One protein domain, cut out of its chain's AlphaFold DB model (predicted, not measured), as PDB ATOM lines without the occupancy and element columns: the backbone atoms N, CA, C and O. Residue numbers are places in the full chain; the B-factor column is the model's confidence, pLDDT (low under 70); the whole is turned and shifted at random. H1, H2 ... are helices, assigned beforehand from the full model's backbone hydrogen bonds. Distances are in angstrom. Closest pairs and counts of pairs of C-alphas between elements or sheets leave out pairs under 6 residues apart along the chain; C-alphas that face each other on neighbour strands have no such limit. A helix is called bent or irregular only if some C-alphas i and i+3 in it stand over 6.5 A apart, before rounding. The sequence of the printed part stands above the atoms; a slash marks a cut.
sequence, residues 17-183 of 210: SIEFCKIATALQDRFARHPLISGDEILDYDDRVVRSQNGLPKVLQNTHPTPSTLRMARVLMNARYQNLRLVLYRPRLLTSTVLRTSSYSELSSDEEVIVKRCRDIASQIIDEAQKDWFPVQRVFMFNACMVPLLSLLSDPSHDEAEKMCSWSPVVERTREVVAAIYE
ATOM      1  N   SER A  17     -20.425 -18.430  16.060       90.62
ATOM      2  CA  SER A  17     -21.030 -19.578  16.743       90.62
ATOM      3  C   SER A  17     -20.034 -20.287  17.664       90.62
ATOM      4  O   SER A  17     -20.415 -20.681  18.762       90.62
ATOM      5  N   ILE A  18     -18.767 -20.420  17.258       92.19
ATOM      6  CA  ILE A  18     -17.707 -21.000  18.097       92.19
ATOM      7  C   ILE A  18     -17.492 -20.151  19.354       92.19
ATOM      8  O   ILE A  18     -17.459 -20.696  20.457       92.19
ATOM      9  N   GLU A  19     -17.380 -18.831  19.206       91.31
ATOM     10  CA  GLU A  19     -17.189 -17.926  20.347       91.31
ATOM     11  C   GLU A  19     -18.374 -17.965  21.315       91.31
ATOM     12  O   GLU A  19     -18.186 -18.071  22.528       91.31
ATOM     13  N   PHE A  20     -19.602 -17.982  20.792       93.62
ATOM     14  CA  PHE A  20     -20.791 -18.192  21.613       93.62
ATOM     15  C   PHE A  20     -20.752 -19.536  22.357       93.62
ATOM     16  O   PHE A  20     -20.985 -19.574  23.565       93.62
ATOM     17  N   CYS A  21     -20.423 -20.635  21.668       95.00
ATOM     18  CA  CYS A  21     -20.366 -21.962  22.281       95.00
ATOM     19  C   CYS A  21     -19.348 -22.026  23.424       95.00
ATOM     20  O   CYS A  21     -19.655 -22.604  24.460       95.00
ATOM     21  N   LYS A  22     -18.181 -21.383  23.298       96.06
ATOM     22  CA  LYS A  22     -17.195 -21.310  24.393       96.06
ATOM     23  C   LYS A  22     -17.779 -20.656  25.648       96.06
ATOM     24  O   LYS A  22     -17.545 -21.138  26.755       96.06
ATOM     25  N   ILE A  23     -18.540 -19.572  25.485       96.44
ATOM     26  CA  ILE A  23     -19.199 -18.885  26.607       96.44
ATOM     27  C   ILE A  23     -20.280 -19.785  27.210       96.44
ATOM     28  O   ILE A  23     -20.307 -19.968  28.425       96.44
ATOM     29  N   ALA A  24     -21.129 -20.381  26.368       95.25
ATOM     30  CA  ALA A  24     -22.199 -21.270  26.807       95.25
ATOM     31  C   ALA A  24     -21.656 -22.476  27.585       95.25
ATOM     32  O   ALA A  24     -22.146 -22.764  28.673       95.25
ATOM     33  N   THR A  25     -20.604 -23.132  27.087       96.31
ATOM     34  CA  THR A  25     -19.955 -24.255  27.772       96.31
ATOM     35  C   THR A  25     -19.326 -23.824  29.094       96.31
ATOM     36  O   THR A  25     -19.483 -24.521  30.091       96.31
ATOM     37  N   ALA A  26     -18.669 -22.661  29.147       96.19
ATOM     38  CA  ALA A  26     -18.106 -22.147  30.395       96.19
ATOM     39  C   ALA A  26     -19.184 -21.840  31.448       96.19
ATOM     40  O   ALA A  26     -18.949 -22.026  32.640       96.19
ATOM     41  N   LEU A  27     -20.359 -21.365  31.023       94.88
ATOM     42  CA  LEU A  27     -21.493 -21.149  31.917       94.88
ATOM     43  C   LEU A  27     -22.130 -22.476  32.358       94.88
ATOM     44  O   LEU A  27     -22.441 -22.651  33.531       94.88
ATOM     45  N   GLN A  28     -22.292 -23.427  31.438       93.56
ATOM     46  CA  GLN A  28     -22.821 -24.760  31.739       93.56
ATOM     47  C   GLN A  28     -21.934 -25.515  32.733       93.56
ATOM     48  O   GLN A  28     -22.453 -26.069  33.695       93.56
ATOM     49  N   ASP A  29     -20.611 -25.484  32.554       95.00
ATOM     50  CA  ASP A  29     -19.660 -26.056  33.514       95.00
ATOM     51  C   ASP A  29     -19.775 -25.380  34.888       95.00
ATOM     52  O   ASP A  29     -19.788 -26.037  35.932       95.00
ATOM     53  N   ARG A  30     -19.931 -24.050  34.898       94.25
ATOM     54  CA  ARG A  30     -20.136 -23.297  36.136       94.25
ATOM     55  C   ARG A  30     -21.419 -23.715  36.858       94.25
ATOM     56  O   ARG A  30     -21.377 -23.863  38.081       94.25
ATOM     57  N   PHE A  31     -22.519 -23.931  36.137       92.38
ATOM     58  CA  PHE A  31     -23.776 -24.414  36.716       92.38
ATOM     59  C   PHE A  31     -23.719 -25.878  37.151       92.38
ATOM     60  O   PHE A  31     -24.292 -26.215  38.185       92.38
ATOM     61  N   ALA A  32     -23.000 -26.730  36.417       93.50
ATOM     62  CA  ALA A  32     -22.813 -28.133  36.780       93.50
ATOM     63  C   ALA A  32     -22.106 -28.289  38.136       93.50
ATOM     64  O   ALA A  32     -22.398 -29.219  38.882       93.50
ATOM     65  N   ARG A  33     -21.203 -27.359  38.475       92.44
ATOM     66  CA  ARG A  33     -20.532 -27.321  39.783       92.44
ATOM     67  C   ARG A  33     -21.415 -26.751  40.888       92.44
ATOM     68  O   ARG A  33     -21.418 -27.281  41.995       92.44
ATOM     69  N   HIS A  34     -22.124 -25.657  40.613       88.31
ATOM     70  CA  HIS A  34     -23.032 -25.055  41.584       88.31
ATOM     71  C   HIS A  34     -24.171 -24.297  40.878       88.31
ATOM     72  O   HIS A  34     -23.891 -23.339  40.152       88.31
ATOM     73  N   PRO A  35     -25.445 -24.680  41.091       81.31
ATOM     74  CA  PRO A  35     -26.577 -24.113  40.355       81.31
ATOM     75  C   PRO A  35     -26.892 -22.666  40.753       81.31
ATOM     76  O   PRO A  35     -27.465 -21.921  39.959       81.31
ATOM     77  N   LEU A  36     -26.503 -22.246  41.962       85.50
ATOM     78  CA  LEU A  36     -26.621 -20.857  42.384       85.50
ATOM     79  C   LEU A  36     -25.404 -20.063  41.897       85.50
ATOM     80  O   LEU A  36     -24.244 -20.448  42.067       85.50
ATOM     81  N   ILE A  37     -25.683 -18.932  41.267       88.50
ATOM     82  CA  ILE A  37     -24.680 -18.021  40.727       88.50
ATOM     83  C   ILE A  37     -24.804 -16.670  41.438       88.50
ATOM     84  O   ILE A  37     -25.907 -16.222  41.785       88.50
ATOM     85  N   SER A  38     -23.667 -16.052  41.761       89.44
ATOM     86  CA  SER A  38     -23.653 -14.723  42.383       89.44
ATOM     87  C   SER A  38     -24.132 -13.643  41.407       89.44
ATOM     88  O   SER A  38     -24.129 -13.856  40.195       89.44
ATOM     89  N   GLY A  39     -24.577 -12.496  41.928       88.81
ATOM     90  CA  GLY A  39     -24.968 -11.361  41.084       88.81
ATOM     91  C   GLY A  39     -23.809 -10.865  40.219       88.81
ATOM     92  O   GLY A  39     -23.972 -10.699  39.015       88.81
ATOM     93  N   ASP A  40     -22.617 -10.750  40.802       91.06
ATOM     94  CA  ASP A  40     -21.409 -10.332  40.081       91.06
ATOM     95  C   ASP A  40     -21.035 -11.310  38.962       91.06
ATOM     96  O   ASP A  40     -20.734 -10.896  37.843       91.06
ATOM     97  N   GLU A  41     -21.112 -12.620  39.226       93.69
ATOM     98  CA  GLU A  41     -20.888 -13.632  38.192       93.69
ATOM     99  C   GLU A  41     -21.942 -13.544  37.080       93.69
ATOM    100  O   GLU A  41     -21.592 -13.671  35.908       93.69
ATOM    101  N   ILE A  42     -23.217 -13.302  37.414       93.75
ATOM    102  CA  ILE A  42     -24.260 -13.067  36.403       93.75
ATOM    103  C   ILE A  42     -23.859 -11.909  35.491       93.75
ATOM    104  O   ILE A  42     -23.927 -12.050  34.273       93.75
ATOM    105  N   LEU A  43     -23.419 -10.786  36.052       94.00
ATOM    106  CA  LEU A  43     -23.050  -9.615  35.261       94.00
ATOM    107  C   LEU A  43     -21.813  -9.877  34.385       94.00
ATOM    108  O   LEU A  43     -21.842  -9.547  33.200       94.00
ATOM    109  N   ASP A  44     -20.777 -10.551  34.900       95.62
ATOM    110  CA  ASP A  44     -19.589 -10.905  34.103       95.62
ATOM    111  C   ASP A  44     -19.936 -11.819  32.916       95.62
ATOM    112  O   ASP A  44     -19.531 -11.575  31.770       95.62
ATOM    113  N   TYR A  45     -20.726 -12.870  33.161       95.88
ATOM    114  CA  TYR A  45     -21.171 -13.755  32.090       95.88
ATOM    115  C   TYR A  45     -22.090 -13.023  31.102       95.88
ATOM    116  O   TYR A  45     -21.930 -13.221  29.893       95.88
ATOM    117  N   ASP A  46     -22.996 -12.153  31.564       95.75
ATOM    118  CA  ASP A  46     -23.873 -11.368  30.687       95.75
ATOM    119  C   ASP A  46     -23.054 -10.453  29.772       95.75
ATOM    120  O   ASP A  46     -23.262 -10.446  28.558       95.75
ATOM    121  N   ASP A  47     -22.042  -9.774  30.310       96.19
ATOM    122  CA  ASP A  47     -21.137  -8.920  29.543       96.19
ATOM    123  C   ASP A  47     -20.383  -9.696  28.461       96.19
ATOM    124  O   ASP A  47     -20.140  -9.185  27.363       96.19
ATOM    125  N   ARG A  48     -19.989 -10.943  28.735       96.06
ATOM    126  CA  ARG A  48     -19.357 -11.816  27.730       96.06
ATOM    127  C   ARG A  48     -20.342 -12.183  26.620       96.06
ATOM    128  O   ARG A  48     -19.976 -12.140  25.443       96.06
ATOM    129  N   VAL A  49     -21.587 -12.503  26.973       95.25
ATOM    130  CA  VAL A  49     -22.650 -12.843  26.015       95.25
ATOM    131  C   VAL A  49     -23.021 -11.636  25.146       95.25
ATOM    132  O   VAL A  49     -23.084 -11.758  23.921       95.25
ATOM    133  N   VAL A  50     -23.185 -10.458  25.748       94.19
ATOM    134  CA  VAL A  50     -23.473  -9.197  25.046       94.19
ATOM    135  C   VAL A  50     -22.326  -8.805  24.117       94.19
ATOM    136  O   VAL A  50     -22.566  -8.451  22.963       94.19
ATOM    137  N   ARG A  51     -21.067  -8.931  24.558       94.06
ATOM    138  CA  ARG A  51     -19.900  -8.689  23.693       94.06
ATOM    139  C   ARG A  51     -19.868  -9.624  22.485       94.06
ATOM    140  O   ARG A  51     -19.589  -9.161  21.383       94.06
ATOM    141  N   SER A  52     -20.194 -10.902  22.674       91.25
ATOM    142  CA  SER A  52     -20.288 -11.870  21.573       91.25
ATOM    143  C   SER A  52     -21.360 -11.469  20.550       91.25
ATOM    144  O   SER A  52     -21.091 -11.444  19.350       91.25
ATOM    145  N   GLN A  53     -22.537 -11.041  21.020       91.62
ATOM    146  CA  GLN A  53     -23.626 -10.571  20.157       91.62
ATOM    147  C   GLN A  53     -23.269  -9.283  19.399       91.62
ATOM    148  O   GLN A  53     -23.546  -9.157  18.206       91.62
ATOM    149  N   ASN A  54     -22.614  -8.333  20.065       91.00
ATOM    150  CA  ASN A  54     -22.177  -7.081  19.444       91.00
ATOM    151  C   ASN A  54     -21.030  -7.293  18.439       91.00
ATOM    152  O   ASN A  54     -20.877  -6.508  17.503       91.00
ATOM    153  N   GLY A  55     -20.246  -8.361  18.608       88.12
ATOM    154  CA  GLY A  55     -19.173  -8.765  17.698       88.12
ATOM    155  C   GLY A  55     -19.647  -9.443  16.408       88.12
ATOM    156  O   GLY A  55     -18.815  -9.778  15.562       88.12
ATOM    157  N   LEU A  56     -20.954  -9.660  16.230       88.75
ATOM    158  CA  LEU A  56     -21.487 -10.299  15.028       88.75
ATOM    159  C   LEU A  56     -21.245  -9.460  13.765       88.75
ATOM    160  O   LEU A  56     -21.412  -8.237  13.799       88.75
ATOM    161  N   PRO A  57     -20.953 -10.096  12.611       87.00
ATOM    162  CA  PRO A  57     -20.992  -9.420  11.320       87.00
ATOM    163  C   PRO A  57     -22.342  -8.731  11.109       87.00
ATOM    164  O   PRO A  57     -23.382  -9.324  11.387       87.00
ATOM    165  N   LYS A  58     -22.347  -7.510  10.558       84.69
ATOM    166  CA  LYS A  58     -23.573  -6.703  10.373       84.69
ATOM    167  C   LYS A  58     -24.708  -7.471   9.691       84.69
ATOM    168  O   LYS A  58     -25.853  -7.330  10.085       84.69
ATOM    169  N   VAL A  59     -24.390  -8.331   8.722       83.81
ATOM    170  CA  VAL A  59     -25.371  -9.171   8.008       83.81
ATOM    171  C   VAL A  59     -26.115 -10.170   8.904       83.81
ATOM    172  O   VAL A  59     -27.199 -10.613   8.531       83.81
ATOM    173  N   LEU A  60     -25.561 -10.520  10.068       83.25
ATOM    174  CA  LEU A  60     -26.158 -11.407  11.073       83.25
ATOM    175  C   LEU A  60     -26.749 -10.644  12.270       83.25
ATOM    176  O   LEU A  60     -27.314 -11.274  13.158       83.25
ATOM    177  N   GLN A  61     -26.647  -9.313  12.307       85.00
ATOM    178  CA  GLN A  61     -27.280  -8.500  13.347       85.00
ATOM    179  C   GLN A  61     -28.762  -8.266  13.018       85.00
ATOM    180  O   GLN A  61     -29.134  -8.080  11.859       85.00
ATOM    181  N   ASN A  62     -29.619  -8.224  14.043       75.88
ATOM    182  CA  ASN A  62     -31.062  -7.989  13.880       75.88
ATOM    183  C   ASN A  62     -31.407  -6.615  13.280       75.88
ATOM    184  O   ASN A  62     -32.492  -6.436  12.735       75.88
ATOM    185  N   THR A  63     -30.495  -5.648  13.366       74.88
ATOM    186  CA  THR A  63     -30.676  -4.263  12.907       74.88
ATOM    187  C   THR A  63     -30.495  -4.082  11.401       74.88
ATOM    188  O   THR A  63     -30.793  -3.007  10.879       74.88
ATOM    189  N   HIS A  64     -30.012  -5.102  10.685       75.12
ATOM    190  CA  HIS A  64     -29.655  -4.989   9.276       75.12
ATOM    191  C   HIS A  64     -30.429  -5.969   8.375       75.12
ATOM    192  O   HIS A  64     -30.804  -7.066   8.802       75.12
ATOM    193  N   PRO A  65     -30.657  -5.603   7.098       77.56
ATOM    194  CA  PRO A  65     -31.211  -6.521   6.110       77.56
ATOM    195  C   PRO A  65     -30.286  -7.730   5.919       77.56
ATOM    196  O   PRO A  65     -29.092  -7.573   5.661       77.56
ATOM    197  N   THR A  66     -30.843  -8.937   6.012       77.94
ATOM    198  CA  THR A  66     -30.087 -10.194   5.902       77.94
ATOM    199  C   THR A  66     -30.511 -10.965   4.652       77.94
ATOM    200  O   THR A  66     -31.715 -11.134   4.430       77.94
ATOM    201  N   PRO A  67     -29.560 -11.479   3.846       83.25
ATOM    202  CA  PRO A  67     -29.864 -12.369   2.728       83.25
ATOM    203  C   PRO A  67     -30.685 -13.590   3.168       83.25
ATOM    204  O   PRO A  67     -30.515 -14.096   4.277       83.25
ATOM    205  N   SER A  68     -31.549 -14.115   2.291       82.00
ATOM    206  CA  SER A  68     -32.399 -15.278   2.608       82.00
ATOM    207  C   SER A  68     -31.601 -16.494   3.088       82.00
ATOM    208  O   SER A  68     -32.041 -17.172   4.013       82.00
ATOM    209  N   THR A  69     -30.408 -16.708   2.531       82.06
ATOM    210  CA  THR A  69     -29.481 -17.796   2.880       82.06
ATOM    211  C   THR A  69     -28.955 -17.723   4.315       82.06
ATOM    212  O   THR A  69     -28.698 -18.757   4.922       82.06
ATOM    213  N   LEU A  70     -28.834 -16.521   4.885       82.31
ATOM    214  CA  LEU A  70     -28.316 -16.292   6.241       82.31
ATOM    215  C   LEU A  70     -29.421 -16.013   7.268       82.31
ATOM    216  O   LEU A  70     -29.143 -15.867   8.457       82.31
ATOM    217  N   ARG A  71     -30.685 -15.964   6.834       82.75
ATOM    218  CA  ARG A  71     -31.830 -15.638   7.693       82.75
ATOM    219  C   ARG A  71     -31.966 -16.603   8.866       82.75
ATOM    220  O   ARG A  71     -32.114 -16.156   9.996       82.75
ATOM    221  N   MET A  72     -31.869 -17.908   8.600       82.62
ATOM    222  CA  MET A  72     -31.945 -18.931   9.648       82.62
ATOM    223  C   MET A  72     -30.780 -18.805  10.634       82.62
ATOM    224  O   MET A  72     -30.996 -18.870  11.839       82.62
ATOM    225  N   ALA A  73     -29.561 -18.567  10.135       84.75
ATOM    226  CA  ALA A  73     -28.395 -18.358  10.988       84.75
ATOM    227  C   ALA A  73     -28.607 -17.158  11.922       84.75
ATOM    228  O   ALA A  73     -28.448 -17.303  13.129       84.75
ATOM    229  N   ARG A  74     -29.067 -16.012  11.400       86.62
ATOM    230  CA  ARG A  74     -29.406 -14.830  12.212       86.62
ATOM    231  C   ARG A  74     -30.432 -15.149  13.299       86.62
ATOM    232  O   ARG A  74     -30.190 -14.851  14.465       86.62
ATOM    233  N   VAL A  75     -31.557 -15.761  12.923       84.31
ATOM    234  CA  VAL A  75     -32.632 -16.114  13.866       84.31
ATOM    235  C   VAL A  75     -32.093 -17.019  14.968       84.31
ATOM    236  O   VAL A  75     -32.323 -16.765  16.147       84.31
ATOM    237  N   LEU A  76     -31.332 -18.046  14.595       85.62
ATOM    238  CA  LEU A  76     -30.761 -18.994  15.539       85.62
ATOM    239  C   LEU A  76     -29.747 -18.334  16.479       85.62
ATOM    240  O   LEU A  76     -29.766 -18.611  17.675       85.62
ATOM    241  N   MET A  77     -28.878 -17.464  15.959       88.25
ATOM    242  CA  MET A  77     -27.900 -16.736  16.770       88.25
ATOM    243  C   MET A  77     -28.587 -15.819  17.780       88.25
ATOM    244  O   MET A  77     -28.261 -15.881  18.963       88.25
ATOM    245  N   ASN A  78     -29.585 -15.046  17.345       88.25
ATOM    246  CA  ASN A  78     -30.348 -14.182  18.242       88.25
ATOM    247  C   ASN A  78     -31.090 -14.987  19.316       88.25
ATOM    248  O   ASN A  78     -31.020 -14.673  20.502       88.25
ATOM    249  N   ALA A  79     -31.746 -16.076  18.918       86.25
ATOM    250  CA  ALA A  79     -32.520 -16.878  19.849       86.25
ATOM    251  C   ALA A  79     -31.630 -17.583  20.891       86.25
ATOM    252  O   ALA A  79     -31.982 -17.651  22.071       86.25
ATOM    253  N   ARG A  80     -30.436 -18.044  20.484       90.44
ATOM    254  CA  ARG A  80     -29.406 -18.583  21.388       90.44
ATOM    255  C   ARG A  80     -28.885 -17.527  22.357       90.44
ATOM    256  O   ARG A  80     -28.789 -17.810  23.549       90.44
ATOM    257  N   TYR A  81     -28.583 -16.331  21.855       91.94
ATOM    258  CA  TYR A  81     -28.167 -15.188  22.666       91.94
ATOM    259  C   TYR A  81     -29.191 -14.894  23.764       91.94
ATOM    260  O   TYR A  81     -28.852 -14.910  24.945       91.94
ATOM    261  N   GLN A  82     -30.456 -14.722  23.389       90.38
ATOM    262  CA  GLN A  82     -31.517 -14.425  24.343       90.38
ATOM    263  C   GLN A  82     -31.711 -15.544  25.370       90.38
ATOM    264  O   GLN A  82     -31.880 -15.268  26.555       90.38
ATOM    265  N   ASN A  83     -31.633 -16.807  24.943       90.94
ATOM    266  CA  ASN A  83     -31.817 -17.929  25.860       90.94
ATOM    267  C   ASN A  83     -30.685 -18.097  26.845       90.94
ATOM    268  O   ASN A  83     -30.946 -18.399  28.003       90.94
ATOM    269  N   LEU A  84     -29.444 -17.893  26.415       93.44
ATOM    270  CA  LEU A  84     -28.316 -18.002  27.326       93.44
ATOM    271  C   LEU A  84     -28.402 -16.945  28.429       93.44
ATOM    272  O   LEU A  84     -28.181 -17.267  29.593       93.44
ATOM    273  N   ARG A  85     -28.805 -15.718  28.076       94.56
ATOM    274  CA  ARG A  85     -29.071 -14.663  29.060       94.56
ATOM    275  C   ARG A  85     -30.232 -15.041  29.972       94.56
ATOM    276  O   ARG A  85     -30.111 -14.950  31.182       94.56
ATOM    277  N   LEU A  86     -31.333 -15.546  29.427       93.00
ATOM    278  CA  LEU A  86     -32.461 -15.976  30.250       93.00
ATOM    279  C   LEU A  86     -32.059 -17.072  31.258       93.00
ATOM    280  O   LEU A  86     -32.368 -16.965  32.442       93.00
ATOM    281  N   VAL A  87     -31.322 -18.092  30.808       91.88
ATOM    282  CA  VAL A  87     -30.793 -19.175  31.658       91.88
ATOM    283  C   VAL A  87     -29.862 -18.639  32.745       91.88
ATOM    284  O   VAL A  87     -29.876 -19.156  33.857       91.88
ATOM    285  N   LEU A  88     -29.088 -17.595  32.451       93.88
ATOM    286  CA  LEU A  88     -28.159 -16.979  33.394       93.88
ATOM    287  C   LEU A  88     -28.872 -16.277  34.562       93.88
ATOM    288  O   LEU A  88     -28.477 -16.453  35.712       93.88
ATOM    289  N   TYR A  89     -29.934 -15.514  34.284       93.00
ATOM    290  CA  TYR A  89     -30.651 -14.732  35.303       93.00
ATOM    291  C   TYR A  89     -31.733 -15.541  36.047       93.00
ATOM    292  O   TYR A  89     -32.066 -15.242  37.198       93.00
ATOM    293  N   ARG A  90     -32.286 -16.589  35.422       90.81
ATOM    294  CA  ARG A  90     -33.417 -17.371  35.955       90.81
ATOM    295  C   ARG A  90     -33.202 -17.996  37.347       90.81
ATOM    296  O   ARG A  90     -34.163 -17.978  38.116       90.81
ATOM    297  N   PRO A  91     -32.018 -18.518  37.727       89.25
ATOM    298  CA  PRO A  91     -31.805 -19.083  39.063       89.25
ATOM    299  C   PRO A  91     -32.063 -18.079  40.192       89.25
ATOM    300  O   PRO A  91     -32.596 -18.449  41.239       89.25
ATOM    301  N   ARG A  92     -31.739 -16.796  39.974       86.38
ATOM    302  CA  ARG A  92     -31.988 -15.733  40.956       86.38
ATOM    303  C   ARG A  92     -33.462 -15.401  41.084       86.38
ATOM    304  O   ARG A  92     -33.939 -15.314  42.209       86.38
ATOM    305  N   LEU A  93     -34.178 -15.325  39.958       86.31
ATOM    306  CA  LEU A  93     -35.634 -15.214  39.973       86.31
ATOM    307  C   LEU A  93     -36.238 -16.358  40.792       86.31
ATOM    308  O   LEU A  93     -36.886 -16.087  41.789       86.31
ATOM    309  N   LEU A  94     -35.936 -17.614  40.451       86.00
ATOM    310  CA  LEU A  94     -36.461 -18.790  41.160       86.00
ATOM    311  C   LEU A  94     -36.163 -18.772  42.662       86.00
ATOM    312  O   LEU A  94     -37.020 -19.112  43.470       86.00
ATOM    313  N   THR A  95     -34.959 -18.351  43.046       83.19
ATOM    314  CA  THR A  95     -34.593 -18.248  44.463       83.19
ATOM    315  C   THR A  95     -35.398 -17.156  45.164       83.19
ATOM    316  O   THR A  95     -35.880 -17.377  46.270       83.19
ATOM    317  N   SER A  96     -35.585 -15.999  44.521       76.62
ATOM    318  CA  SER A  96     -36.394 -14.903  45.069       76.62
ATOM    319  C   SER A  96     -37.887 -15.226  45.144       76.62
ATOM    320  O   SER A  96     -38.559 -14.711  46.025       76.62
ATOM    321  N   THR A  97     -38.394 -16.069  44.238       73.44
ATOM    322  CA  THR A  97     -39.829 -16.326  44.067       73.44
ATOM    323  C   THR A  97     -40.328 -17.582  44.774       73.44
ATOM    324  O   THR A  97     -41.451 -17.589  45.263       73.44
ATOM    325  N   VAL A  98     -39.528 -18.654  44.790       71.38
ATOM    326  CA  VAL A  98     -39.940 -19.985  45.279       71.38
ATOM    327  C   VAL A  98     -39.282 -20.332  46.610       71.38
ATOM    328  O   VAL A  98     -39.898 -20.984  47.446       71.38
ATOM    329  N   LEU A  99     -38.023 -19.931  46.811       67.88
ATOM    330  CA  LEU A  99     -37.247 -20.338  47.989       67.88
ATOM    331  C   LEU A  99     -37.315 -19.332  49.142       67.88
ATOM    332  O   LEU A  99     -36.922 -19.666  50.258       67.88
ATOM    333  N   ARG A 100     -37.795 -18.108  48.898       62.56
ATOM    334  CA  ARG A 100     -38.022 -17.115  49.949       62.56
ATOM    335  C   ARG A 100     -39.492 -17.122  50.356       62.56
ATOM    336  O   ARG A 100     -40.364 -16.884  49.536       62.56
ATOM    337  N   THR A 101     -39.741 -17.357  51.644       54.97
ATOM    338  CA  THR A 101     -41.043 -17.127  52.302       54.97
ATOM    339  C   THR A 101     -41.347 -15.626  52.453       54.97
ATOM    340  O   THR A 101     -42.475 -15.243  52.740       54.97
ATOM    341  N   SER A 102     -40.332 -14.782  52.265       53.88
ATOM    342  CA  SER A 102     -40.400 -13.322  52.287       53.88
ATOM    343  C   SER A 102     -41.019 -12.740  51.017       53.88
ATOM    344  O   SER A 102     -40.753 -13.220  49.914       53.88
ATOM    345  N   SER A 103     -41.788 -11.658  51.169       58.66
ATOM    346  CA  SER A 103     -42.390 -10.938  50.041       58.66
ATOM    347  C   SER A 103     -41.332 -10.341  49.098       58.66
ATOM    348  O   SER A 103     -40.209 -10.037  49.508       58.66
ATOM    349  N   TYR A 104     -41.700 -10.123  47.830       58.66
ATOM    350  CA  TYR A 104     -40.856  -9.463  46.820       58.66
ATOM    351  C   TYR A 104     -40.298  -8.102  47.301       58.66
ATOM    352  O   TYR A 104     -39.183  -7.729  46.941       58.66
ATOM    353  N   SER A 105     -41.025  -7.413  48.187       59.34
ATOM    354  CA  SER A 105     -40.663  -6.131  48.807       59.34
ATOM    355  C   SER A 105     -39.449  -6.186  49.750       59.34
ATOM    356  O   SER A 105     -38.947  -5.140  50.151       59.34
ATOM    357  N   GLU A 106     -38.978  -7.379  50.125       64.12
ATOM    358  CA  GLU A 106     -37.814  -7.587  51.006       64.12
ATOM    359  C   GLU A 106     -36.521  -7.910  50.234       64.12
ATOM    360  O   GLU A 106     -35.504  -8.276  50.831       64.12
ATOM    361  N   LEU A 107     -36.536  -7.813  48.901       67.31
ATOM    362  CA  LEU A 107     -35.338  -8.031  48.093       67.31
ATOM    363  C   LEU A 107     -34.299  -6.928  48.311       67.31
ATOM    364  O   LEU A 107     -34.617  -5.748  48.445       67.31
ATOM    365  N   SER A 108     -33.022  -7.319  48.288       78.06
ATOM    366  CA  SER A 108     -31.931  -6.348  48.176       78.06
ATOM    367  C   SER A 108     -32.042  -5.596  46.846       78.06
ATOM    368  O   SER A 108     -32.443  -6.188  45.841       78.06
ATOM    369  N   SER A 109     -31.604  -4.331  46.811       80.12
ATOM    370  CA  SER A 109     -31.580  -3.513  45.589       80.12
ATOM    371  C   SER A 109     -30.907  -4.234  44.421       80.12
ATOM    372  O   SER A 109     -31.377  -4.171  43.289       80.12
ATOM    373  N   ASP A 110     -29.836  -4.981  44.693       80.81
ATOM    374  CA  ASP A 110     -29.083  -5.704  43.666       80.81
ATOM    375  C   ASP A 110     -29.869  -6.902  43.110       80.81
ATOM    376  O   ASP A 110     -29.805  -7.214  41.919       80.81
ATOM    377  N   GLU A 111     -30.652  -7.569  43.960       82.69
ATOM    378  CA  GLU A 111     -31.497  -8.694  43.554       82.69
ATOM    379  C   GLU A 111     -32.697  -8.215  42.738       82.69
ATOM    380  O   GLU A 111     -33.046  -8.849  41.740       82.69
ATOM    381  N   GLU A 112     -33.276  -7.073  43.107       84.81
ATOM    382  CA  GLU A 112     -34.356  -6.435  42.356       84.81
ATOM    383  C   GLU A 112     -33.919  -6.121  40.918       84.81
ATOM    384  O   GLU A 112     -34.624  -6.474  39.966       84.81
ATOM    385  N   VAL A 113     -32.718  -5.554  40.732       88.88
ATOM    386  CA  VAL A 113     -32.166  -5.266  39.397       88.88
ATOM    387  C   VAL A 113     -32.012  -6.540  38.562       88.88
ATOM    388  O   VAL A 113     -32.399  -6.561  37.390       88.88
ATOM    389  N   ILE A 114     -31.481  -7.617  39.145       89.56
ATOM    390  CA  ILE A 114     -31.296  -8.903  38.454       89.56
ATOM    391  C   ILE A 114     -32.648  -9.513  38.064       89.56
ATOM    392  O   ILE A 114     -32.816  -9.988  36.937       89.56
ATOM    393  N   VAL A 115     -33.630  -9.487  38.969       88.06
ATOM    394  CA  VAL A 115     -34.979 -10.003  38.704       88.06
ATOM    395  C   VAL A 115     -35.663  -9.197  37.604       88.06
ATOM    396  O   VAL A 115     -36.185  -9.783  36.652       88.06
ATOM    397  N   LYS A 116     -35.602  -7.865  37.678       88.25
ATOM    398  CA  LYS A 116     -36.134  -6.976  36.644       88.25
ATOM    399  C   LYS A 116     -35.498  -7.261  35.288       88.25
ATOM    400  O   LYS A 116     -36.200  -7.446  34.299       88.25
ATOM    401  N   ARG A 117     -34.173  -7.420  35.244       91.94
ATOM    402  CA  ARG A 117     -33.446  -7.757  34.015       91.94
ATOM    403  C   ARG A 117     -33.892  -9.091  33.415       91.94
ATOM    404  O   ARG A 117     -34.019  -9.194  32.196       91.94
ATOM    405  N   CYS A 118     -34.149 -10.098  34.251       92.56
ATOM    406  CA  CYS A 118     -34.695 -11.386  33.818       92.56
ATOM    407  C   CYS A 118     -36.065 -11.220  33.141       92.56
ATOM    408  O   CYS A 118     -36.290 -11.762  32.055       92.56
ATOM    409  N   ARG A 119     -36.952 -10.426  33.759       89.94
ATOM    410  CA  ARG A 119     -38.286 -10.100  33.232       89.94
ATOM    411  C   ARG A 119     -38.198  -9.359  31.896       89.94
ATOM    412  O   ARG A 119     -38.806  -9.807  30.928       89.94
ATOM    413  N   ASP A 120     -37.355  -8.331  31.801       90.44
ATOM    414  CA  ASP A 120     -37.144  -7.565  30.565       90.44
ATOM    415  C   ASP A 120     -36.705  -8.463  29.397       90.44
ATOM    416  O   ASP A 120     -37.208  -8.337  28.279       90.44
ATOM    417  N   ILE A 121     -35.768  -9.388  29.644       91.69
ATOM    418  CA  ILE A 121     -35.274 -10.324  28.624       91.69
ATOM    419  C   ILE A 121     -36.393 -11.272  28.177       91.69
ATOM    420  O   ILE A 121     -36.552 -11.499  26.978       91.69
ATOM    421  N   ALA A 122     -37.178 -11.812  29.114       91.94
ATOM    422  CA  ALA A 122     -38.314 -12.671  28.788       91.94
ATOM    423  C   ALA A 122     -39.359 -11.930  27.941       91.94
ATOM    424  O   ALA A 122     -39.779 -12.443  26.903       91.94
ATOM    425  N   SER A 123     -39.707 -10.703  28.338       89.00
ATOM    426  CA  SER A 123     -40.620  -9.831  27.599       89.00
ATOM    427  C   SER A 123     -40.114  -9.573  26.173       89.00
ATOM    428  O   SER A 123     -40.867  -9.734  25.216       89.00
ATOM    429  N   GLN A 124     -38.818  -9.285  25.997       88.75
ATOM    430  CA  GLN A 124     -38.215  -9.101  24.669       88.75
ATOM    431  C   GLN A 124     -38.309 -10.355  23.791       88.75
ATOM    432  O   GLN A 124     -38.634 -10.242  22.610       88.75
ATOM    433  N   ILE A 125     -38.054 -11.547  24.344       89.25
ATOM    434  CA  ILE A 125     -38.157 -12.811  23.593       89.25
ATOM    435  C   ILE A 125     -39.586 -13.023  23.087       89.25
ATOM    436  O   ILE A 125     -39.782 -13.410  21.934       89.25
ATOM    437  N   ILE A 126     -40.578 -12.776  23.944       88.56
ATOM    438  CA  ILE A 126     -41.996 -12.959  23.618       88.56
ATOM    439  C   ILE A 126     -42.426 -11.947  22.548       88.56
ATOM    440  O   ILE A 126     -42.996 -12.343  21.531       88.56
ATOM    441  N   ASP A 127     -42.074 -10.671  22.720       86.50
ATOM    442  CA  ASP A 127     -42.400  -9.601  21.770       86.50
ATOM    443  C   ASP A 127     -41.722  -9.818  20.399       86.50
ATOM    444  O   ASP A 127     -42.274  -9.469  19.353       86.50
ATOM    445  N   GLU A 128     -40.519 -10.400  20.365       82.69
ATOM    446  CA  GLU A 128     -39.844 -10.768  19.115       82.69
ATOM    447  C   GLU A 128     -40.472 -11.990  18.439       82.69
ATOM    448  O   GLU A 128     -40.655 -11.983  17.221       82.69
ATOM    449  N   ALA A 129     -40.847 -13.013  19.209       83.88
ATOM    450  CA  ALA A 129     -41.495 -14.208  18.677       83.88
ATOM    451  C   ALA A 129     -42.892 -13.918  18.098       83.88
ATOM    452  O   ALA A 129     -43.309 -14.582  17.149       83.88
ATOM    453  N   GLN A 130     -43.594 -12.905  18.620       82.44
ATOM    454  CA  GLN A 130     -44.852 -12.419  18.045       82.44
ATOM    455  C   GLN A 130     -44.675 -11.790  16.656       82.44
ATOM    456  O   GLN A 130     -45.591 -11.851  15.837       82.44
ATOM    457  N   LYS A 131     -43.515 -11.176  16.378       82.06
ATOM    458  CA  LYS A 131     -43.243 -10.509  15.093       82.06
ATOM    459  C   LYS A 131     -42.867 -11.498  13.997       82.06
ATOM    460  O   LYS A 131     -43.283 -11.317  12.856       82.06
ATOM    461  N   ASP A 132     -42.050 -12.495  14.325       75.56
ATOM    462  CA  ASP A 132     -41.555 -13.479  13.362       75.56
ATOM    463  C   ASP A 132     -41.327 -14.823  14.066       75.56
ATOM    464  O   ASP A 132     -40.502 -14.930  14.978       75.56
ATOM    465  N   TRP A 133     -42.084 -15.845  13.653       79.06
ATOM    466  CA  TRP A 133     -42.115 -17.150  14.308       79.06
ATOM    467  C   TRP A 133     -41.390 -18.218  13.496       79.06
ATOM    468  O   TRP A 133     -41.769 -18.548  12.369       79.06
ATOM    469  N   PHE A 134     -40.405 -18.852  14.126       78.69
ATOM    470  CA  PHE A 134     -39.683 -19.994  13.584       78.69
ATOM    471  C   PHE A 134     -39.827 -21.208  14.506       78.69
ATOM    472  O   PHE A 134     -39.725 -21.069  15.725       78.69
ATOM    473  N   PRO A 135     -39.952 -22.437  13.968       80.31
ATOM    474  CA  PRO A 135     -40.083 -23.645  14.788       80.31
ATOM    475  C   PRO A 135     -38.984 -23.815  15.848       80.31
ATOM    476  O   PRO A 135     -39.251 -24.310  16.942       80.31
ATOM    477  N   VAL A 136     -37.762 -23.357  15.551       75.38
ATOM    478  CA  VAL A 136     -36.617 -23.409  16.471       75.38
ATOM    479  C   VAL A 136     -36.800 -22.535  17.720       75.38
ATOM    480  O   VAL A 136     -36.192 -22.807  18.749       75.38
ATOM    481  N   GLN A 137     -37.676 -21.526  17.671       79.31
ATOM    482  CA  GLN A 137     -37.986 -20.648  18.801       79.31
ATOM    483  C   GLN A 137     -38.976 -21.251  19.800       79.31
ATOM    484  O   GLN A 137     -39.188 -20.676  20.863       79.31
ATOM    485  N   ARG A 138     -39.542 -22.434  19.532       82.12
ATOM    486  CA  ARG A 138     -40.514 -23.068  20.437       82.12
ATOM    487  C   ARG A 138     -39.960 -23.324  21.835       82.12
ATOM    488  O   ARG A 138     -40.589 -22.947  22.819       82.12
ATOM    489  N   VAL A 139     -38.778 -23.933  21.922       82.00
ATOM    490  CA  VAL A 139     -38.117 -24.218  23.209       82.00
ATOM    491  C   VAL A 139     -37.769 -22.917  23.933       82.00
ATOM    492  O   VAL A 139     -37.884 -22.809  25.150       82.00
ATOM    493  N   PHE A 140     -37.381 -21.908  23.165       82.75
ATOM    494  CA  PHE A 140     -36.972 -20.601  23.648       82.75
ATOM    495  C   PHE A 140     -38.140 -19.791  24.219       82.75
ATOM    496  O   PHE A 140     -38.019 -19.236  25.308       82.75
ATOM    497  N   MET A 141     -39.295 -19.804  23.552       84.81
ATOM    498  CA  MET A 141     -40.518 -19.221  24.101       84.81
ATOM    499  C   MET A 141     -40.987 -19.949  25.346       84.81
ATOM    500  O   MET A 141     -41.348 -19.292  26.312       84.81
ATOM    501  N   PHE A 142     -40.962 -21.285  25.355       86.31
ATOM    502  CA  PHE A 142     -41.338 -22.027  26.555       86.31
ATOM    503  C   PHE A 142     -40.498 -21.585  27.761       86.31
ATOM    504  O   PHE A 142     -41.040 -21.313  28.827       86.31
ATOM    505  N   ASN A 143     -39.185 -21.426  27.572       87.00
ATOM    506  CA  ASN A 143     -38.311 -20.921  28.626       87.00
ATOM    507  C   ASN A 143     -38.649 -19.478  29.036       87.00
ATOM    508  O   ASN A 143     -38.671 -19.196  30.234       87.00
ATOM    509  N   ALA A 144     -38.941 -18.591  28.080       90.88
ATOM    510  CA  ALA A 144     -39.304 -17.199  28.351       90.88
ATOM    511  C   ALA A 144     -40.635 -17.069  29.101       90.88
ATOM    512  O   ALA A 144     -40.693 -16.358  30.098       90.88
ATOM    513  N   CYS A 145     -41.674 -17.802  28.693       89.19
ATOM    514  CA  CYS A 145     -43.009 -17.730  29.293       89.19
ATOM    515  C   CYS A 145     -43.048 -18.184  30.758       89.19
ATOM    516  O   CYS A 145     -43.936 -17.773  31.497       89.19
ATOM    517  N   MET A 146     -42.078 -18.980  31.215       87.62
ATOM    518  CA  MET A 146     -41.996 -19.353  32.630       87.62
ATOM    519  C   MET A 146     -41.654 -18.166  33.538       87.62
ATOM    520  O   MET A 146     -42.063 -18.159  34.693       87.62
ATOM    521  N   VAL A 147     -40.927 -17.158  33.049       90.12
ATOM    522  CA  VAL A 147     -40.530 -15.988  33.851       90.12
ATOM    523  C   VAL A 147     -41.718 -15.123  34.293       90.12
ATOM    524  O   VAL A 147     -41.823 -14.857  35.494       90.12
ATOM    525  N   PRO A 148     -42.626 -14.683  33.401       86.56
ATOM    526  CA  PRO A 148     -43.767 -13.885  33.820       86.56
ATOM    527  C   PRO A 148     -44.788 -14.721  34.611       86.56
ATOM    528  O   PRO A 148     -45.380 -14.194  35.546       86.56
ATOM    529  N   LEU A 149     -44.909 -16.035  34.360       85.19
ATOM    530  CA  LEU A 149     -45.718 -16.934  35.201       85.19
ATOM    531  C   LEU A 149     -45.187 -17.025  36.639       85.19
ATOM    532  O   LEU A 149     -45.955 -16.899  37.587       85.19
ATOM    533  N   LEU A 150     -43.873 -17.202  36.810       84.81
ATOM    534  CA  LEU A 150     -43.242 -17.199  38.134       84.81
ATOM    535  C   LEU A 150     -43.373 -15.838  38.819       84.81
ATOM    536  O   LEU A 150     -43.566 -15.778  40.025       84.81
ATOM    537  N   SER A 151     -43.289 -14.752  38.049       83.56
ATOM    538  CA  SER A 151     -43.470 -13.401  38.584       83.56
ATOM    539  C   SER A 151     -44.904 -13.181  39.066       83.56
ATOM    540  O   SER A 151     -45.076 -12.668  40.163       83.56
ATOM    541  N   LEU A 152     -45.905 -13.645  38.307       81.31
ATOM    542  CA  LEU A 152     -47.317 -13.594  38.695       81.31
ATOM    543  C   LEU A 152     -47.587 -14.369  39.992       81.31
ATOM    544  O   LEU A 152     -48.381 -13.916  40.810       81.31
ATOM    545  N   LEU A 153     -46.945 -15.529  40.176       77.31
ATOM    546  CA  LEU A 153     -47.088 -16.314  41.406       77.31
ATOM    547  C   LEU A 153     -46.513 -15.608  42.640       77.31
ATOM    548  O   LEU A 153     -47.032 -15.797  43.734       77.31
ATOM    549  N   SER A 154     -45.431 -14.846  42.482       77.31
ATOM    550  CA  SER A 154     -44.756 -14.202  43.615       77.31
ATOM    551  C   SER A 154     -45.289 -12.825  43.952       77.31
ATOM    552  O   SER A 154     -45.281 -12.445  45.118       77.31
ATOM    553  N   ASP A 155     -45.707 -12.081  42.934       76.00
ATOM    554  CA  ASP A 155     -46.328 -10.775  43.074       76.00
ATOM    555  C   ASP A 155     -47.353 -10.581  41.943       76.00
ATOM    556  O   ASP A 155     -46.994 -10.211  40.816       76.00
ATOM    557  N   PRO A 156     -48.646 -10.825  42.219       73.44
ATOM    558  CA  PRO A 156     -49.706 -10.674  41.230       73.44
ATOM    559  C   PRO A 156     -50.001  -9.207  40.866       73.44
ATOM    560  O   PRO A 156     -50.776  -8.960  39.935       73.44
ATOM    561  N   SER A 157     -49.403  -8.243  41.577       71.62
ATOM    562  CA  SER A 157     -49.591  -6.803  41.378       71.62
ATOM    563  C   SER A 157     -48.480  -6.126  40.565       71.62
ATOM    564  O   SER A 157     -48.630  -4.969  40.185       71.62
ATOM    565  N   HIS A 158     -47.395  -6.838  40.250       73.19
ATOM    566  CA  HIS A 158     -46.263  -6.287  39.505       73.19
ATOM    567  C   HIS A 158     -46.621  -5.923  38.044       73.19
ATOM    568  O   HIS A 158     -47.344  -6.665  37.381       73.19
ATOM    569  N   ASP A 159     -46.022  -4.858  37.492       74.38
ATOM    570  CA  ASP A 159     -46.273  -4.311  36.139       74.38
ATOM    571  C   ASP A 159     -46.315  -5.369  35.009       74.38
ATOM    572  O   ASP A 159     -47.166  -5.349  34.118       74.38
ATOM    573  N   GLU A 160     -45.406  -6.346  35.037       69.69
ATOM    574  CA  GLU A 160     -45.370  -7.437  34.044       69.69
ATOM    575  C   GLU A 160     -46.612  -8.344  34.088       69.69
ATOM    576  O   GLU A 160     -46.993  -8.907  33.061       69.69
ATOM    577  N   ALA A 161     -47.263  -8.486  35.247       69.38
ATOM    578  CA  ALA A 161     -48.508  -9.237  35.374       69.38
ATOM    579  C   ALA A 161     -49.654  -8.533  34.632       69.38
ATOM    580  O   ALA A 161     -50.455  -9.195  33.969       69.38
ATOM    581  N   GLU A 162     -49.689  -7.198  34.665       72.62
ATOM    582  CA  GLU A 162     -50.637  -6.391  33.894       72.62
ATOM    583  C   GLU A 162     -50.390  -6.539  32.386       72.62
ATOM    584  O   GLU A 162     -51.322  -6.820  31.624       72.62
ATOM    585  N   LYS A 163     -49.120  -6.477  31.953       76.38
ATOM    586  CA  LYS A 163     -48.742  -6.756  30.557       76.38
ATOM    587  C   LYS A 163     -49.203  -8.153  30.129       76.38
ATOM    588  O   LYS A 163     -49.742  -8.302  29.031       76.38
ATOM    589  N   MET A 164     -49.060  -9.164  30.989       74.94
ATOM    590  CA  MET A 164     -49.466 -10.542  30.696       74.94
ATOM    591  C   MET A 164     -50.983 -10.689  30.489       74.94
ATOM    592  O   MET A 164     -51.414 -11.461  29.632       74.94
ATOM    593  N   CYS A 165     -51.806  -9.927  31.217       73.81
ATOM    594  CA  CYS A 165     -53.265  -9.949  31.050       73.81
ATOM    595  C   CYS A 165     -53.717  -9.462  29.675       73.81
ATOM    596  O   CYS A 165     -54.701  -9.974  29.142       73.81
ATOM    597  N   SER A 166     -52.958  -8.561  29.049       80.00
ATOM    598  CA  SER A 166     -53.240  -8.129  27.675       80.00
ATOM    599  C   SER A 166     -53.089  -9.253  26.638       80.00
ATOM    600  O   SER A 166     -53.640  -9.156  25.543       80.00
ATOM    601  N   TRP A 167     -52.370 -10.338  26.961       77.50
ATOM    602  CA  TRP A 167     -52.112 -11.428  26.015       77.50
ATOM    603  C   TRP A 167     -53.303 -12.373  25.846       77.50
ATOM    604  O   TRP A 167     -53.442 -12.987  24.787       77.50
ATOM    605  N   SER A 168     -54.139 -12.547  26.876       81.62
ATOM    606  CA  SER A 168     -55.300 -13.442  26.818       81.62
ATOM    607  C   SER A 168     -56.258 -13.248  28.003       81.62
ATOM    608  O   SER A 168     -55.796 -13.204  29.146       81.62
ATOM    609  N   PRO A 169     -57.587 -13.321  27.782       82.38
ATOM    610  CA  PRO A 169     -58.582 -13.359  28.861       82.38
ATOM    611  C   PRO A 169     -58.412 -14.538  29.830       82.38
ATOM    612  O   PRO A 169     -58.945 -14.530  30.936       82.38
ATOM    613  N   VAL A 170     -57.719 -15.605  29.409       84.44
ATOM    614  CA  VAL A 170     -57.388 -16.728  30.301       84.44
ATOM    615  C   VAL A 170     -56.341 -16.297  31.323       84.44
ATOM    616  O   VAL A 170     -56.490 -16.613  32.496       84.44
ATOM    617  N   VAL A 171     -55.325 -15.550  30.890       81.31
ATOM    618  CA  VAL A 171     -54.255 -15.063  31.768       81.31
ATOM    619  C   VAL A 171     -54.799 -14.063  32.786       81.31
ATOM    620  O   VAL A 171     -54.430 -14.125  33.952       81.31
ATOM    621  N   GLU A 172     -55.712 -13.188  32.365       82.25
ATOM    622  CA  GLU A 172     -56.429 -12.271  33.258       82.25
ATOM    623  C   GLU A 172     -57.178 -13.012  34.369       82.25
ATOM    624  O   GLU A 172     -56.913 -12.784  35.547       82.25
ATOM    625  N   ARG A 173     -58.004 -14.000  34.008       83.62
ATOM    626  CA  ARG A 173     -58.700 -14.845  34.991       83.62
ATOM    627  C   ARG A 173     -57.742 -15.612  35.898       83.62
ATOM    628  O   ARG A 173     -57.997 -15.745  37.092       83.62
ATOM    629  N   THR A 174     -56.636 -16.128  35.363       84.31
ATOM    630  CA  THR A 174     -55.616 -16.795  36.183       84.31
ATOM    631  C   THR A 174     -54.992 -15.827  37.185       84.31
ATOM    632  O   THR A 174     -54.827 -16.207  38.341       84.31
ATOM    633  N   ARG A 175     -54.694 -14.583  36.789       83.19
ATOM    634  CA  ARG A 175     -54.190 -13.553  37.706       83.19
ATOM    635  C   ARG A 175     -55.177 -13.268  38.834       83.19
ATOM    636  O   ARG A 175     -54.744 -13.216  39.976       83.19
ATOM    637  N   GLU A 176     -56.468 -13.128  38.543       85.12
ATOM    638  CA  GLU A 176     -57.497 -12.910  39.574       85.12
ATOM    639  C   GLU A 176     -57.517 -14.042  40.611       85.12
ATOM    640  O   GLU A 176     -57.535 -13.790  41.815       85.12
ATOM    641  N   VAL A 177     -57.454 -15.296  40.151       86.12
ATOM    642  CA  VAL A 177     -57.420 -16.474  41.033       86.12
ATOM    643  C   VAL A 177     -56.133 -16.518  41.857       86.12
ATOM    644  O   VAL A 177     -56.189 -16.746  43.063       86.12
ATOM    645  N   VAL A 178     -54.976 -16.289  41.230       83.38
ATOM    646  CA  VAL A 178     -53.678 -16.279  41.923       83.38
ATOM    647  C   VAL A 178     -53.620 -15.152  42.951       83.38
ATOM    648  O   VAL A 178     -53.183 -15.395  44.069       83.38
ATOM    649  N   ALA A 179     -54.126 -13.961  42.624       83.19
ATOM    650  CA  ALA A 179     -54.229 -12.847  43.561       83.19
ATOM    651  C   ALA A 179     -55.106 -13.207  44.766       83.19
ATOM    652  O   ALA A 179     -54.691 -13.010  45.902       83.19
ATOM    653  N   ALA A 180     -56.273 -13.818  44.543       84.19
ATOM    654  CA  ALA A 180     -57.133 -14.268  45.635       84.19
ATOM    655  C   ALA A 180     -56.435 -15.294  46.547       84.19
ATOM    656  O   ALA A 180     -56.528 -15.194  47.768       84.19
ATOM    657  N   ILE A 181     -55.704 -16.259  45.975       82.88
ATOM    658  CA  ILE A 181     -54.922 -17.244  46.745       82.88
ATOM    659  C   ILE A 181     -53.794 -16.557  47.524       82.88
ATOM    660  O   ILE A 181     -53.561 -16.887  48.689       82.88
ATOM    661  N   TYR A 182     -53.109 -15.600  46.897       76.81
ATOM    662  CA  TYR A 182     -52.016 -14.847  47.502       76.81
ATOM    663  C   TYR A 182     -52.490 -14.058  48.727       76.81
ATOM    664  O   TYR A 182     -51.910 -14.203  49.799       76.81
ATOM    665  N   GLU A 183     -53.596 -13.315  48.611       79.44
ATOM    666  CA  GLU A 183     -54.192 -12.568  49.728       79.44
ATOM    667  C   GLU A 183     -54.624 -13.484  50.884       79.44
ATOM    668  O   GLU A 183     -54.409 -13.159  52.050       79.44
TER     669      GLU A 183
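This is residues 17 to 183 of the 210 residues of the protein "Fungal specific transcription factor domain-containing protein" of Rutstroemia sp. NJR-2017a WRK4 (UniProt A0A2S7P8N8). The long helix H3 runs through the middle of an up-and-down bundle of five helices, H1 to H5, each running against the one before; the hairpin of H1 and H2 packs on H3 through H2, while H4 and H5 slant across another side. H6 and H7 pack on residues 148 to 153 of H5. The printed part has 167 residues with seven named helices, H1 to H7 in chain order, and no named strand: all helix. It is compact, with a radius of gyration of the C-alphas of 17.1 A and spans of 52 by 38 by 24 A.

H3, residues 68 to 99, has a kink of 39 degrees near residue 89 and is irregular, C-alphas 69 and 72 being 7.3 A apart. With residues 78 to 89 alone it touches H2, residues 39 to 54, a hairpin at a shallow tilt of 8 degrees; the closest C-alphas, Ile 42 and Leu 88, are 6.3 A apart. H4, residues 109 to 131, and H5, residues 135 to 154, touch as a hairpin at a steep tilt of 41 degrees, closest at C-alphas Ala 122 and Ala 144, 4.7 A. H5 is only just irregular: C-alphas 136 and 139 are 7.0 A apart. Every O i to N i+4 pair is within hydrogen-bond range in H1, residues 17 to 33, H2, H6, residues 159 to 165, and H7, residues 169 to 183, against 24 of 28 in H3, 18 of 19 in H4 and 12 of 16 in H5.

H3 spans 45.9 A. H1 begins at C-alpha 17 (-21.030, -19.578, 16.743); H7 ends at C-alpha 183 (-54.192, -12.568, 49.728).

The printed part has no cut. The link H2 to H3 is long. Residues 99 to 107 and 160 to 161 have pLDDT under 70.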